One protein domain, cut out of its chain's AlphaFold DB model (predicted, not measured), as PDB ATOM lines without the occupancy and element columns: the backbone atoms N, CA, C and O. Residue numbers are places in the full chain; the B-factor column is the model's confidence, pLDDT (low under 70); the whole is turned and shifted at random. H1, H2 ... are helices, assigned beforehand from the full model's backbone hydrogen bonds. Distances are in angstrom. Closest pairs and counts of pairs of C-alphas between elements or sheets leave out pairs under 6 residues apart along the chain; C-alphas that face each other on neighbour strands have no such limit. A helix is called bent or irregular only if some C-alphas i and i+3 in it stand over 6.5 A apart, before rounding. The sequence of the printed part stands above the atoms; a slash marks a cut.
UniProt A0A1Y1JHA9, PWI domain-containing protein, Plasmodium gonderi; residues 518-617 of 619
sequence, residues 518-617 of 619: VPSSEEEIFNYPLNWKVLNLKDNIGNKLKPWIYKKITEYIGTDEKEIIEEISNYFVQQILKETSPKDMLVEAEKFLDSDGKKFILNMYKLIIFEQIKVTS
ATOM      1  N   VAL A 518      -5.544  21.891 -33.391       78.38
ATOM      2  CA  VAL A 518      -5.425  20.443 -33.153       78.38
ATOM      3  C   VAL A 518      -5.070  19.762 -34.481       78.38
ATOM      4  O   VAL A 518      -5.841  19.885 -35.436       78.38
ATOM      5  N   PRO A 519      -3.949  19.023 -34.578       81.94
ATOM      6  CA  PRO A 519      -3.579  18.373 -35.829       81.94
ATOM      7  C   PRO A 519      -4.629  17.366 -36.302       81.94
ATOM      8  O   PRO A 519      -5.265  16.663 -35.509       81.94
ATOM      9  N   SER A 520      -4.810  17.295 -37.620       75.19
ATOM     10  CA  SER A 520      -5.788  16.394 -38.237       75.19
ATOM     11  C   SER A 520      -5.174  15.078 -38.715       75.19
ATOM     12  O   SER A 520      -5.906  14.091 -38.791       75.19
ATOM     13  N   SER A 521      -3.862  15.038 -38.986       81.88
ATOM     14  CA  SER A 521      -3.155  13.816 -39.381       81.88
ATOM     15  C   SER A 521      -2.825  12.926 -38.180       81.88
ATOM     16  O   SER A 521      -2.395  13.401 -37.131       81.88
ATOM     17  N   GLU A 522      -2.965  11.613 -38.359       82.81
ATOM     18  CA  GLU A 522      -2.596  10.582 -37.381       82.81
ATOM     19  C   GLU A 522      -1.142  10.707 -36.903       82.81
ATOM     20  O   GLU A 522      -0.875  10.672 -35.702       82.81
ATOM     21  N   GLU A 523      -0.206  10.927 -37.828       80.62
ATOM     22  CA  GLU A 523       1.216  11.058 -37.496       80.62
ATOM     23  C   GLU A 523       1.511  12.347 -36.719       80.62
ATOM     24  O   GLU A 523       2.349  12.349 -35.820       80.62
ATOM     25  N   GLU A 524       0.804  13.440 -37.011       81.19
ATOM     26  CA  GLU A 524       0.961  14.712 -36.294       81.19
ATOM     27  C   GLU A 524       0.386  14.632 -34.873       81.19
ATOM     28  O   GLU A 524       0.976  15.176 -33.945       81.19
ATOM     29  N   ILE A 525      -0.734  13.921 -34.689       83.50
ATOM     30  CA  ILE A 525      -1.352  13.672 -33.375       83.50
ATOM     31  C   ILE A 525      -0.426  12.817 -32.502       83.50
ATOM     32  O   ILE A 525      -0.234  13.126 -31.328       83.50
ATOM     33  N   PHE A 526       0.169  11.758 -33.061       85.00
ATOM     34  CA  PHE A 526       1.054  10.856 -32.315       85.00
ATOM     35  C   PHE A 526       2.452  11.435 -32.049       85.00
ATOM     36  O   PHE A 526       3.102  11.007 -31.097       85.00
ATOM     37  N   ASN A 527       2.912  12.405 -32.846       83.88
ATOM     38  CA  ASN A 527       4.189  13.099 -32.639       83.88
ATOM     39  C   ASN A 527       4.041  14.454 -31.905       83.88
ATOM     40  O   ASN A 527       5.027  15.181 -31.765       83.88
ATOM     41  N   TYR A 528       2.838  14.827 -31.452       82.88
ATOM     42  CA  TYR A 528       2.595  16.126 -30.816       82.88
ATOM     43  C   TYR A 528       3.283  16.239 -29.435       82.88
ATOM     44  O   TYR A 528       3.150  15.329 -28.614       82.88
ATOM     45  N   PRO A 529       3.972  17.355 -29.114       80.31
ATOM     46  CA  PRO A 529       4.652  17.530 -27.830       80.31
ATOM     47  C   PRO A 529       3.659  17.741 -26.671       80.31
ATOM     48  O   PRO A 529       3.162  18.847 -26.422       80.31
ATOM     49  N   LEU A 530       3.382  16.663 -25.935       82.12
ATOM     50  CA  LEU A 530       2.501  16.672 -24.768       82.12
ATOM     51  C   LEU A 530       3.222  17.150 -23.500       82.12
ATOM     52  O   LEU A 530       4.230  16.594 -23.072       82.12
ATOM     53  N   ASN A 531       2.663  18.179 -22.867       79.69
ATOM     54  CA  ASN A 531       3.140  18.777 -21.626       79.69
ATOM     55  C   ASN A 531       2.314  18.253 -20.443       79.69
ATOM     56  O   ASN A 531       1.493  18.972 -19.869       79.69
ATOM     57  N   TRP A 532       2.547  16.997 -20.054       79.50
ATOM     58  CA  TRP A 532       1.802  16.292 -18.998       79.50
ATOM     59  C   TRP A 532       1.674  17.074 -17.679       79.50
ATOM     60  O   TRP A 532       0.613  17.078 -17.055       79.50
ATOM     61  N   LYS A 533       2.703  17.846 -17.304       72.88
ATOM     62  CA  LYS A 533       2.680  18.751 -16.139       72.88
ATOM     63  C   LYS A 533       1.536  19.775 -16.192       72.88
ATOM     64  O   LYS A 533       0.910  20.034 -15.171       72.88
ATOM     65  N   VAL A 534       1.239  20.326 -17.371       70.38
ATOM     66  CA  VAL A 534       0.177  21.327 -17.595       70.38
ATOM     67  C   VAL A 534      -1.212  20.677 -17.580       70.38
ATOM     68  O   VAL A 534      -2.166  21.260 -17.066       70.38
ATOM     69  N   LEU A 535      -1.318  19.447 -18.091       68.81
ATOM     70  CA  LEU A 535      -2.552  18.653 -18.092       68.81
ATOM     71  C   LEU A 535      -2.957  18.197 -16.678       68.81
ATOM     72  O   LEU A 535      -4.137  18.269 -16.321       68.81
ATOM     73  N   ASN A 536      -1.977  17.794 -15.865       68.94
ATOM     74  CA  ASN A 536      -2.183  17.341 -14.488       68.94
ATOM     75  C   ASN A 536      -2.515  18.495 -13.522       68.94
ATOM     76  O   ASN A 536      -3.317  18.305 -12.612       68.94
ATOM     77  N   LEU A 537      -1.969  19.702 -13.739       61.25
ATOM     78  CA  LEU A 537      -2.094  20.849 -12.819       61.25
ATOM     79  C   LEU A 537      -3.546  21.270 -12.502       61.25
ATOM     80  O   LEU A 537      -3.806  21.817 -11.435       61.25
ATOM     81  N   LYS A 538      -4.486  21.041 -13.429       60.50
ATOM     82  CA  LYS A 538      -5.910  21.414 -13.300       60.50
ATOM     83  C   LYS A 538      -6.853  20.194 -13.196       60.50
ATOM     84  O   LYS A 538      -8.057  20.358 -13.356       60.50
ATOM     85  N   ASP A 539      -6.319  18.980 -12.994       66.56
ATOM     86  CA  ASP A 539      -7.050  17.693 -13.046       66.56
ATOM     87  C   ASP A 539      -8.014  17.571 -14.253       66.56
ATOM     88  O   ASP A 539      -9.142  17.073 -14.172       66.56
ATOM     89  N   ASN A 540      -7.578  18.049 -15.424       68.38
ATOM     90  CA  ASN A 540      -8.383  17.923 -16.641       68.38
ATOM     91  C   ASN A 540      -8.473  16.458 -17.094       68.38
ATOM     92  O   ASN A 540      -9.489  16.048 -17.652       68.38
ATOM     93  N   ILE A 541      -7.451  15.648 -16.803       71.12
ATOM     94  CA  ILE A 541      -7.444  14.210 -17.093       71.12
ATOM     95  C   ILE A 541      -8.556  13.497 -16.299       71.12
ATOM     96  O   ILE A 541      -9.403  12.837 -16.909       71.12
ATOM     97  N   GLY A 542      -8.648  13.687 -14.978       71.56
ATOM     98  CA  GLY A 542      -9.725  13.105 -14.173       71.56
ATOM     99  C   GLY A 542     -11.107  13.651 -14.540       71.56
ATOM    100  O   GLY A 542     -12.044  12.880 -14.748       71.56
ATOM    101  N   ASN A 543     -11.243  14.974 -14.697       79.94
ATOM    102  CA  ASN A 543     -12.551  15.622 -14.884       79.94
ATOM    103  C   ASN A 543     -13.106  15.597 -16.319       79.94
ATOM    104  O   ASN A 543     -14.308  15.815 -16.502       79.94
ATOM    105  N   LYS A 544     -12.274  15.381 -17.346       80.94
ATOM    106  CA  LYS A 544     -12.707  15.335 -18.758       80.94
ATOM    107  C   LYS A 544     -12.450  13.992 -19.411       80.94
ATOM    108  O   LYS A 544     -13.348  13.462 -20.061       80.94
ATOM    109  N   LEU A 545     -11.251  13.445 -19.241       85.81
ATOM    110  CA  LEU A 545     -10.824  12.276 -19.997       85.81
ATOM    111  C   LEU A 545     -11.459  10.995 -19.448       85.81
ATOM    112  O   LEU A 545     -12.027  10.242 -20.229       85.81
ATOM    113  N   LYS A 546     -11.499  10.796 -18.121       86.62
ATOM    114  CA  LYS A 546     -12.188   9.641 -17.508       86.62
ATOM    115  C   LYS A 546     -13.671   9.503 -17.919       86.62
ATOM    116  O   LYS A 546     -14.023   8.438 -18.427       86.62
ATOM    117  N   PRO A 547     -14.550  10.520 -17.775       90.25
ATOM    118  CA  PRO A 547     -15.952  10.386 -18.188       90.25
ATOM    119  C   PRO A 547     -16.137  10.291 -19.713       90.25
ATOM    120  O   PRO A 547     -17.114   9.695 -20.165       90.25
ATOM    121  N   TRP A 548     -15.216  10.842 -20.515       92.44
ATOM    122  CA  TRP A 548     -15.233  10.677 -21.972       92.44
ATOM    123  C   TRP A 548     -14.841   9.252 -22.390       92.44
ATOM    124  O   TRP A 548     -15.548   8.654 -23.201       92.44
ATOM    125  N   ILE A 549     -13.783   8.686 -21.792       90.75
ATOM    126  CA  ILE A 549     -13.354   7.296 -22.004       90.75
ATOM    127  C   ILE A 549     -14.495   6.355 -21.629       90.75
ATOM    128  O   ILE A 549     -14.946   5.611 -22.490       90.75
ATOM    129  N   TYR A 550     -15.023   6.441 -20.403       91.94
ATOM    130  CA  TYR A 550     -16.122   5.585 -19.941       91.94
ATOM    131  C   TYR A 550     -17.298   5.587 -20.928       91.94
ATOM    132  O   TYR A 550     -17.790   4.534 -21.338       91.94
ATOM    133  N   LYS A 551     -17.706   6.778 -21.387       92.62
ATOM    134  CA  LYS A 551     -18.773   6.923 -22.378       92.62
ATOM    135  C   LYS A 551     -18.419   6.287 -23.725       92.62
ATOM    136  O   LYS A 551     -19.287   5.656 -24.315       92.62
ATOM    137  N   LYS A 552     -17.185   6.434 -24.218       91.06
ATOM    138  CA  LYS A 552     -16.760   5.830 -25.491       91.06
ATOM    139  C   LYS A 552     -16.589   4.316 -25.418       91.06
ATOM    140  O   LYS A 552     -17.020   3.645 -26.342       91.06
ATOM    141  N   ILE A 553     -16.074   3.769 -24.321       91.69
ATOM    142  CA  ILE A 553     -16.043   2.315 -24.105       91.69
ATOM    143  C   ILE A 553     -17.478   1.754 -24.050       91.69
ATOM    144  O   ILE A 553     -17.765   0.772 -24.723       91.69
ATOM    145  N   THR A 554     -18.413   2.445 -23.380       92.38
ATOM    146  CA  THR A 554     -19.857   2.107 -23.415       92.38
ATOM    147  C   THR A 554     -20.457   2.185 -24.833       92.38
ATOM    148  O   THR A 554     -21.353   1.421 -25.172       92.38
ATOM    149  N   GLU A 555     -19.991   3.115 -25.674       91.81
ATOM    150  CA  GLU A 555     -20.475   3.303 -27.055       91.81
ATOM    151  C   GLU A 555     -20.024   2.178 -28.002       91.81
ATOM    152  O   GLU A 555     -20.769   1.835 -28.916       91.81
ATOM    153  N   TYR A 556     -18.843   1.591 -27.769       89.12
ATOM    154  CA  TYR A 556     -18.308   0.484 -28.571       89.12
ATOM    155  C   TYR A 556     -18.704  -0.909 -28.045       89.12
ATOM    156  O   TYR A 556     -19.003  -1.788 -28.846       89.12
ATOM    157  N   ILE A 557     -18.722  -1.120 -26.720       85.06
ATOM    158  CA  ILE A 557     -19.007  -2.433 -26.095       85.06
ATOM    159  C   ILE A 557     -20.511  -2.622 -25.804       85.06
ATOM    160  O   ILE A 557     -21.014  -3.743 -25.795       85.06
ATOM    161  N   GLY A 558     -21.263  -1.534 -25.603       83.75
ATOM    162  CA  GLY A 558     -22.673  -1.560 -25.203       83.75
ATOM    163  C   GLY A 558     -22.881  -1.263 -23.713       83.75
ATOM    164  O   GLY A 558     -21.964  -0.869 -23.001       83.75
ATOM    165  N   THR A 559     -24.116  -1.406 -23.224       79.19
ATOM    166  CA  THR A 559     -24.517  -1.000 -21.856       79.19
ATOM    167  C   THR A 559     -24.461  -2.101 -20.799       79.19
ATOM    168  O   THR A 559     -24.678  -1.827 -19.612       79.19
ATOM    169  N   ASP A 560     -24.224  -3.337 -21.225       77.25
ATOM    170  CA  ASP A 560     -24.637  -4.518 -20.465       77.25
ATOM    171  C   ASP A 560     -23.483  -5.091 -19.618       77.25
ATOM    172  O   ASP A 560     -23.722  -5.740 -18.601       77.25
ATOM    173  N   GLU A 561     -22.237  -4.743 -19.955       84.19
ATOM    174  CA  GLU A 561     -20.997  -5.238 -19.337       84.19
ATOM    175  C   GLU A 561     -20.309  -4.183 -18.445       84.19
ATOM    176  O   GLU A 561     -19.124  -3.881 -18.580       84.19
ATOM    177  N   LYS A 562     -21.065  -3.578 -17.521       86.56
ATOM    178  CA  LYS A 562     -20.624  -2.412 -16.720       86.56
ATOM    179  C   LYS A 562     -19.281  -2.591 -16.006       86.56
ATOM    180  O   LYS A 562     -18.479  -1.666 -16.008       86.56
ATOM    181  N   GLU A 563     -19.027  -3.766 -15.436       88.19
ATOM    182  CA  GLU A 563     -17.774  -4.065 -14.724       88.19
ATOM    183  C   GLU A 563     -16.561  -4.026 -15.671       88.19
ATOM    184  O   GLU A 563     -15.547  -3.410 -15.351       88.19
ATOM    185  N   ILE A 564     -16.704  -4.579 -16.881       86.94
ATOM    186  CA  ILE A 564     -15.674  -4.578 -17.934       86.94
ATOM    187  C   ILE A 564     -15.447  -3.153 -18.461       86.94
ATOM    188  O   ILE A 564     -14.307  -2.724 -18.639       86.94
ATOM    189  N   ILE A 565     -16.520  -2.376 -18.647       89.44
ATOM    190  CA  ILE A 565     -16.446  -0.963 -19.053       89.44
ATOM    191  C   ILE A 565     -15.711  -0.128 -17.993       89.44
ATOM    192  O   ILE A 565     -14.886   0.719 -18.345       89.44
ATOM    193  N   GLU A 566     -15.967  -0.362 -16.702       89.50
ATOM    194  CA  GLU A 566     -15.244   0.296 -15.610       89.50
ATOM    195  C   GLU A 566     -13.771  -0.132 -15.551       89.50
ATOM    196  O   GLU A 566     -12.905   0.734 -15.419       89.50
ATOM    197  N   GLU A 567     -13.452  -1.420 -15.694       90.50
ATOM    198  CA  GLU A 567     -12.066  -1.907 -15.698       90.50
ATOM    199  C   GLU A 567     -11.266  -1.310 -16.867       90.50
ATOM    200  O   GLU A 567     -10.250  -0.644 -16.641       90.50
ATOM    201  N   ILE A 568     -11.770  -1.428 -18.099       88.44
ATOM    202  CA  ILE A 568     -11.146  -0.874 -19.312       88.44
ATOM    203  C   ILE A 568     -11.043   0.659 -19.229       88.44
ATOM    204  O   ILE A 568     -10.007   1.243 -19.565       88.44
ATOM    205  N   SER A 569     -12.077   1.346 -18.727       89.50
ATOM    206  CA  SER A 569     -12.033   2.805 -18.572       89.50
ATOM    207  C   SER A 569     -11.033   3.262 -17.510       89.50
ATOM    208  O   SER A 569     -10.444   4.334 -17.670       89.50
ATOM    209  N   ASN A 570     -10.847   2.508 -16.425       90.25
ATOM    210  CA  ASN A 570      -9.820   2.804 -15.429       90.25
ATOM    211  C   ASN A 570      -8.420   2.472 -15.972       90.25
ATOM    212  O   ASN A 570      -7.485   3.233 -15.720       90.25
ATOM    213  N   TYR A 571      -8.281   1.402 -16.760       92.00
ATOM    214  CA  TYR A 571      -7.030   0.998 -17.399       92.00
ATOM    215  C   TYR A 571      -6.469   2.090 -18.318       92.00
ATOM    216  O   TYR A 571      -5.349   2.549 -18.091       92.00
ATOM    217  N   PHE A 572      -7.247   2.601 -19.281       89.25
ATOM    218  CA  PHE A 572      -6.760   3.671 -20.166       89.25
ATOM    219  C   PHE A 572      -6.375   4.944 -19.402       89.25
ATOM    220  O   PHE A 572      -5.348   5.549 -19.703       89.25
ATOM    221  N   VAL A 573      -7.127   5.323 -18.360       88.12
ATOM    222  CA  VAL A 573      -6.762   6.460 -17.496       88.12
ATOM    223  C   VAL A 573      -5.424   6.216 -16.785       88.12
ATOM    224  O   VAL A 573      -4.596   7.123 -16.736       88.12
ATOM    225  N   GLN A 574      -5.158   5.000 -16.293       86.81
ATOM    226  CA  GLN A 574      -3.850   4.653 -15.723       86.81
ATOM    227  C   GLN A 574      -2.724   4.682 -16.763       86.81
ATOM    228  O   GLN A 574      -1.641   5.165 -16.452       86.81
ATOM    229  N   GLN A 575      -2.951   4.187 -17.982       87.06
ATOM    230  CA  GLN A 575      -1.943   4.213 -19.049       87.06
ATOM    231  C   GLN A 575      -1.625   5.659 -19.490       87.06
ATOM    232  O   GLN A 575      -0.469   5.981 -19.752       87.06
ATOM    233  N   ILE A 576      -2.608   6.570 -19.480       86.06
ATOM    234  CA  ILE A 576      -2.383   8.009 -19.723       86.06
ATOM    235  C   ILE A 576      -1.534   8.626 -18.598       86.06
ATOM    236  O   ILE A 576      -0.596   9.368 -18.873       86.06
ATOM    237  N   LEU A 577      -1.810   8.285 -17.334       83.31
ATOM    238  CA  LEU A 577      -1.037   8.758 -16.174       83.31
ATOM    239  C   LEU A 577       0.397   8.193 -16.104       83.31
ATOM    240  O   LEU A 577       1.223   8.744 -15.381       83.31
ATOM    241  N   LYS A 578       0.701   7.123 -16.851       84.62
ATOM    242  CA  LYS A 578       2.058   6.572 -17.040       84.62
ATOM    243  C   LYS A 578       2.807   7.197 -18.226       84.62
ATOM    244  O   LYS A 578       3.915   6.764 -18.521       84.62
ATOM    245  N   GLU A 579       2.207   8.177 -18.908       82.69
ATOM    246  CA  GLU A 579       2.755   8.821 -20.111       82.69
ATOM    247  C   GLU A 579       3.026   7.825 -21.268       82.69
ATOM    248  O   GLU A 579       3.928   8.029 -22.081       82.69
ATOM    249  N   THR A 580       2.241   6.735 -21.361       81.69
ATOM    250  CA  THR A 580       2.416   5.677 -22.377       81.69
ATOM    251  C   THR A 580       2.354   6.229 -23.810       81.69
ATOM    252  O   THR A 580       1.528   7.083 -24.146       81.69
ATOM    253  N   SER A 581       3.220   5.693 -24.678       86.31
ATOM    254  CA  SER A 581       3.304   6.017 -26.108       86.31
ATOM    255  C   SER A 581       1.960   5.834 -26.834       86.31
ATOM    256  O   SER A 581       1.316   4.795 -26.655       86.31
ATOM    257  N   PRO A 582       1.564   6.751 -27.744       86.56
ATOM    258  CA  PRO A 582       0.343   6.605 -28.542       86.56
ATOM    259  C   PRO A 582       0.286   5.317 -29.378       86.56
ATOM    260  O   PRO A 582      -0.798   4.807 -29.655       86.56
ATOM    261  N   LYS A 583       1.449   4.773 -29.764       86.81
ATOM    262  CA  LYS A 583       1.553   3.531 -30.550       86.81
ATOM    263  C   LYS A 583       1.327   2.282 -29.698       86.81
ATOM    264  O   LYS A 583       0.693   1.340 -30.162       86.81
ATOM    265  N   ASP A 584       1.777   2.296 -28.447       88.44
ATOM    266  CA  ASP A 584       1.581   1.173 -27.525       88.44
ATOM    267  C   ASP A 584       0.134   1.168 -27.000       88.44
ATOM    268  O   ASP A 584      -0.516   0.125 -26.964       88.44
ATOM    269  N   MET A 585      -0.419   2.362 -26.745       88.75
ATOM    270  CA  MET A 585      -1.851   2.595 -26.512       88.75
ATOM    271  C   MET A 585      -2.748   2.053 -27.629       88.75
ATOM    272  O   MET A 585      -3.806   1.496 -27.346       88.75
ATOM    273  N   LEU A 586      -2.342   2.209 -28.895       91.06
ATOM    274  CA  LEU A 586      -3.070   1.663 -30.042       91.06
ATOM    275  C   LEU A 586      -3.113   0.129 -29.995       91.06
ATOM    276  O   LEU A 586      -4.194  -0.451 -30.052       91.06
ATOM    277  N   VAL A 587      -1.959  -0.511 -29.790       90.75
ATOM    278  CA  VAL A 587      -1.836  -1.975 -29.658       90.75
ATOM    279  C   VAL A 587      -2.570  -2.511 -28.421       90.75
ATOM    280  O   VAL A 587      -2.926  -3.686 -28.366       90.75
ATOM    281  N   GLU A 588      -2.805  -1.694 -27.394       90.25
ATOM    282  CA  GLU A 588      -3.678  -2.048 -26.270       90.25
ATOM    283  C   GLU A 588      -5.165  -1.854 -26.595       90.25
ATOM    284  O   GLU A 588      -5.956  -2.740 -26.284       90.25
ATOM    285  N   ALA A 589      -5.555  -0.782 -27.286       89.88
ATOM    286  CA  ALA A 589      -6.944  -0.550 -27.682       89.88
ATOM    287  C   ALA A 589      -7.476  -1.557 -28.709       89.88
ATOM    288  O   ALA A 589      -8.623  -1.984 -28.595       89.88
ATOM    289  N   GLU A 590      -6.649  -1.994 -29.658       90.88
ATOM    290  CA  GLU A 590      -7.012  -3.031 -30.635       90.88
ATOM    291  C   GLU A 590      -7.301  -4.399 -29.981       90.88
ATOM    292  O   GLU A 590      -7.995  -5.210 -30.579       90.88
ATOM    293  N   LYS A 591      -6.864  -4.653 -28.733       90.12
ATOM    294  CA  LYS A 591      -7.202  -5.884 -27.976       90.12
ATOM    295  C   LYS A 591      -8.590  -5.854 -27.324       90.12
ATOM    296  O   LYS A 591      -9.072  -6.901 -26.902       90.12
ATOM    297  N   PHE A 592      -9.179  -4.668 -27.167       88.44
ATOM    298  CA  PHE A 592     -10.457  -4.461 -26.471       88.44
ATOM    299  C   PHE A 592     -11.575  -3.970 -27.399       88.44
ATOM    300  O   PHE A 592     -12.746  -4.123 -27.071       88.44
ATOM    301  N   LEU A 593     -11.216  -3.330 -28.516       89.00
ATOM    302  CA  LEU A 593     -12.131  -2.619 -29.416       89.00
ATOM    303  C   LEU A 593     -11.951  -3.019 -30.894       89.00
ATOM    304  O   LEU A 593     -12.519  -2.357 -31.765       89.00
ATOM    305  N   ASP A 594     -11.129  -4.034 -31.185       89.81
ATOM    306  CA  ASP A 594     -10.759  -4.484 -32.534       89.81
ATOM    307  C   ASP A 594     -10.529  -3.293 -33.498       89.81
ATOM    308  O   ASP A 594      -9.663  -2.442 -33.272       89.81
ATOM    309  N   SER A 595     -11.346  -3.177 -34.552       87.00
ATOM    310  CA  SER A 595     -11.257  -2.134 -35.580       87.00
ATOM    311  C   SER A 595     -11.535  -0.705 -35.094       87.00
ATOM    312  O   SER A 595     -11.067   0.247 -35.719       87.00
ATOM    313  N   ASP A 596     -12.280  -0.521 -34.000       90.44
ATOM    314  CA  ASP A 596     -12.564   0.809 -33.443       90.44
ATOM    315  C   ASP A 596     -11.441   1.317 -32.516       90.44
ATOM    316  O   ASP A 596     -11.385   2.517 -32.233       90.44
ATOM    317  N   GLY A 597     -10.487   0.464 -32.111       91.00
ATOM    318  CA  GLY A 597      -9.360   0.842 -31.244       91.00
ATOM    319  C   GLY A 597      -8.558   2.035 -31.779       91.00
ATOM    320  O   GLY A 597      -8.306   3.006 -31.058       91.00
ATOM    321  N   LYS A 598      -8.269   2.041 -33.086       90.00
ATOM    322  CA  LYS A 598      -7.602   3.156 -33.779       90.00
ATOM    323  C   LYS A 598      -8.386   4.467 -33.719       90.00
ATOM    324  O   LYS A 598      -7.826   5.528 -33.434       90.00
ATOM    325  N   LYS A 599      -9.697   4.405 -33.950       89.88
ATOM    326  CA  LYS A 599     -10.608   5.560 -33.913       89.88
ATOM    327  C   LYS A 599     -10.793   6.084 -32.486       89.88
ATOM    328  O   LYS A 599     -10.899   7.295 -32.288       89.88
ATOM    329  N   PHE A 600     -10.806   5.201 -31.490       93.31
ATOM    330  CA  PHE A 600     -10.817   5.562 -30.077       93.31
ATOM    331  C   PHE A 600      -9.543   6.325 -29.683       93.31
ATOM    332  O   PHE A 600      -9.644   7.468 -29.235       93.31
ATOM    333  N   ILE A 601      -8.360   5.753 -29.929       92.44
ATOM    334  CA  ILE A 601      -7.072   6.348 -29.536       92.44
ATOM    335  C   ILE A 601      -6.805   7.681 -30.247       92.44
ATOM    336  O   ILE A 601      -6.423   8.648 -29.587       92.44
ATOM    337  N   LEU A 602      -7.092   7.802 -31.549       90.50
ATOM    338  CA  LEU A 602      -6.955   9.081 -32.262       90.50
ATOM    339  C   LEU A 602      -7.818  10.193 -31.646       90.50
ATOM    340  O   LEU A 602      -7.340  11.310 -31.450       90.50
ATOM    341  N   ASN A 603      -9.072   9.899 -31.299       90.12
ATOM    342  CA  ASN A 603      -9.953  10.885 -30.671       90.12
ATOM    343  C   ASN A 603      -9.574  11.170 -29.206       90.12
ATOM    344  O   ASN A 603      -9.728  12.303 -28.750       90.12
ATOM    345  N   MET A 604      -9.019  10.183 -28.495       90.19
ATOM    346  CA  MET A 604      -8.487  10.352 -27.140       90.19
ATOM    347  C   MET A 604      -7.308  11.334 -27.133       90.19
ATOM    348  O   MET A 604      -7.328  12.306 -26.379       90.19
ATOM    349  N   TYR A 605      -6.321  11.151 -28.016       89.69
ATOM    350  CA  TYR A 605      -5.182  12.068 -28.113       89.69
ATOM    351  C   TYR A 605      -5.575  13.449 -28.658       89.69
ATOM    352  O   TYR A 605      -5.097  14.447 -28.122       89.69
ATOM    353  N   LYS A 606      -6.520  13.555 -29.607       88.81
ATOM    354  CA  LYS A 606      -7.103  14.858 -30.000       88.81
ATOM    355  C   LYS A 606      -7.715  15.610 -28.810       88.81
ATOM    356  O   LYS A 606      -7.510  16.816 -28.688       88.81
ATOM    357  N   LEU A 607      -8.421  14.915 -27.912       87.31
ATOM    358  CA  LEU A 607      -8.999  15.512 -26.704       87.31
ATOM    359  C   LEU A 607      -7.924  15.950 -25.691       87.31
ATOM    360  O   LEU A 607      -8.055  17.022 -25.102       87.31
ATOM    361  N   ILE A 608      -6.850  15.168 -25.523       86.69
ATOM    362  CA  ILE A 608      -5.694  15.539 -24.685       86.69
ATOM    363  C   ILE A 608      -5.011  16.802 -25.239       86.69
ATOM    364  O   ILE A 608      -4.799  17.759 -24.496       86.69
ATOM    365  N   ILE A 609      -4.717  16.838 -26.545       86.62
ATOM    366  CA  ILE A 609      -4.097  17.989 -27.224       86.62
ATOM    367  C   ILE A 609      -4.987  19.234 -27.102       86.62
ATOM    368  O   ILE A 609      -4.499  20.309 -26.759       86.62
ATOM    369  N   PHE A 610      -6.300  19.094 -27.309       85.81
ATOM    370  CA  PHE A 610      -7.260  20.188 -27.142       85.81
ATOM    371  C   PHE A 610      -7.261  20.757 -25.720       85.81
ATOM    372  O   PHE A 610      -7.169  21.972 -25.554       85.81
ATOM    373  N   GLU A 611      -7.327  19.909 -24.687       82.56
ATOM    374  CA  GLU A 611      -7.280  20.377 -23.298       82.56
ATOM    375  C   GLU A 611      -5.908  20.979 -22.937       82.56
ATOM    376  O   GLU A 611      -5.868  21.970 -22.212       82.56
ATOM    377  N   GLN A 612      -4.793  20.496 -23.505       84.31
ATOM    378  CA  GLN A 612      -3.485  21.157 -23.369       84.31
ATOM    379  C   GLN A 612      -3.502  22.571 -23.961       84.31
ATOM    380  O   GLN A 612      -3.218  23.528 -23.238       84.31
ATOM    381  N   ILE A 613      -3.863  22.718 -25.244       83.25
ATOM    382  CA  ILE A 613      -3.872  24.018 -25.940       83.25
ATOM    383  C   ILE A 613      -4.824  24.993 -25.230       83.25
ATOM    384  O   ILE A 613      -4.503  26.168 -25.055       83.25
ATOM    385  N   LYS A 614      -5.971  24.497 -24.753       80.94
ATOM    386  CA  LYS A 614      -6.955  25.245 -23.963       80.94
ATOM    387  C   LYS A 614      -6.417  25.706 -22.608       80.94
ATOM    388  O   LYS A 614      -6.682  26.842 -22.220       80.94
ATOM    389  N   VAL A 615      -5.632  24.893 -21.894       78.38
ATOM    390  CA  VAL A 615      -4.959  25.351 -20.666       78.38
ATOM    391  C   VAL A 615      -3.903  26.412 -20.976       78.38
ATOM    392  O   VAL A 615      -3.892  27.432 -20.297       78.38
ATOM    393  N   THR A 616      -3.091  26.237 -22.024       76.44
ATOM    394  CA  THR A 616      -2.083  27.232 -22.457       76.44
ATOM    395  C   THR A 616      -2.665  28.465 -23.159       76.44
ATOM    396  O   THR A 616      -1.920  29.353 -23.543       76.44
ATOM    397  N   SER A 617      -3.983  28.507 -23.370       70.38
ATOM    398  CA  SER A 617      -4.727  29.664 -23.890       70.38
ATOM    399  C   SER A 617      -5.631  30.299 -22.818       70.38
ATOM    400  O   SER A 617      -6.446  31.162 -23.136       70.38
TER     401      SER A 617
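AT A GLANCE: This is residues 518 to 617 of the 619 residues of the protein "PWI domain-containing protein" of Plasmodium gonderi (UniProt A0A1Y1JHA9). Two helical pairs, each folded back on itself, sit side by side: H3 with H4 crossing it, and the long bent helix H5, whose arms H5a and H5b make a V. H3 and H5b run alongside each other in one layer, H4 and H5a lie loosely beside each other in a second layer, and the short helices H1 and H2 pack on H5b. The printed part has 100 residues with five named helices, H1 to H5 in order, and no named strand; its class is all helix. It is compact, with a radius of gyration of the C-alphas of 13.1 A and spans of 40 by 27 by 20 A.

HOW THE PARTS SIT: H1, residues 522 to 526, touches H5b, residues 595 to 615, which meets it with residues 602 to 606 alone; the closest C-alphas are those of Ile 525 and Tyr 605, 6.7 A apart. H2, residues 532 to 536, touches H5b at its residues 608 to 615 alone, closest at the C-alphas of Leu 535 and Gln 612, 5.9 A. H1 and H2 are apart. H3, residues 540 to 557, touches H5b at a shallow tilt of 19 degrees, opposite ways, with the C-alphas of Asn 540 and Glu 611 closest at 7.2 A. H3 and H4, residues 562 to 577, touch as a helical hairpin at a steep tilt of 42 degrees; the C-alphas of Tyr 550 and Ser 569 are closest, 5.1 A. H4 and H5a, residues 582 to 592, are close but not clearly touching, with 7.6 A between the closest C-alphas, those of Gln 575 and Met 585. H5a and H5b touch at a steep tilt of 44 degrees, opposite ways, closest at the C-alphas of Ala 589 and Gly 597, 4.5 A. H3 and H5a are apart. Every O i to N i+4 pair is within hydrogen-bond range in H1 and H2; the counts are 12 of 14 in H3, 11 of 12 in H4, 5 of 7 in H5a and 16 of 17 in H5b.

IN THESE COORDINATES: H1 begins at C-alpha 522, (-2.596, 10.582, -37.381). H3 is 24.8 A long and only just irregular, with C-alphas 543 and 546 6.54 A apart; H4 is 22.6 A long. H5, residues 582 to 615, was assigned as one helix by its hydrogen bonds but is bent: C-alphas 592 and 595 are 9.4 A apart. H5a is 15.6 A long; H5b, 31.9 A, is irregular, with 6.7 A between C-alphas 595 and 598, and ends at C-alpha 615, (-4.959, 25.351, -20.666).

THE WHOLE: The C-alphas of Asp 560 and Ser 617 are the two farthest apart, 39.7 A. The printed part has no cut, and the four links between H1, H2, H3, H4 and H5 are tight. The mean pLDDT of the printed part is 84.5, with residues 535 to 540 under 70.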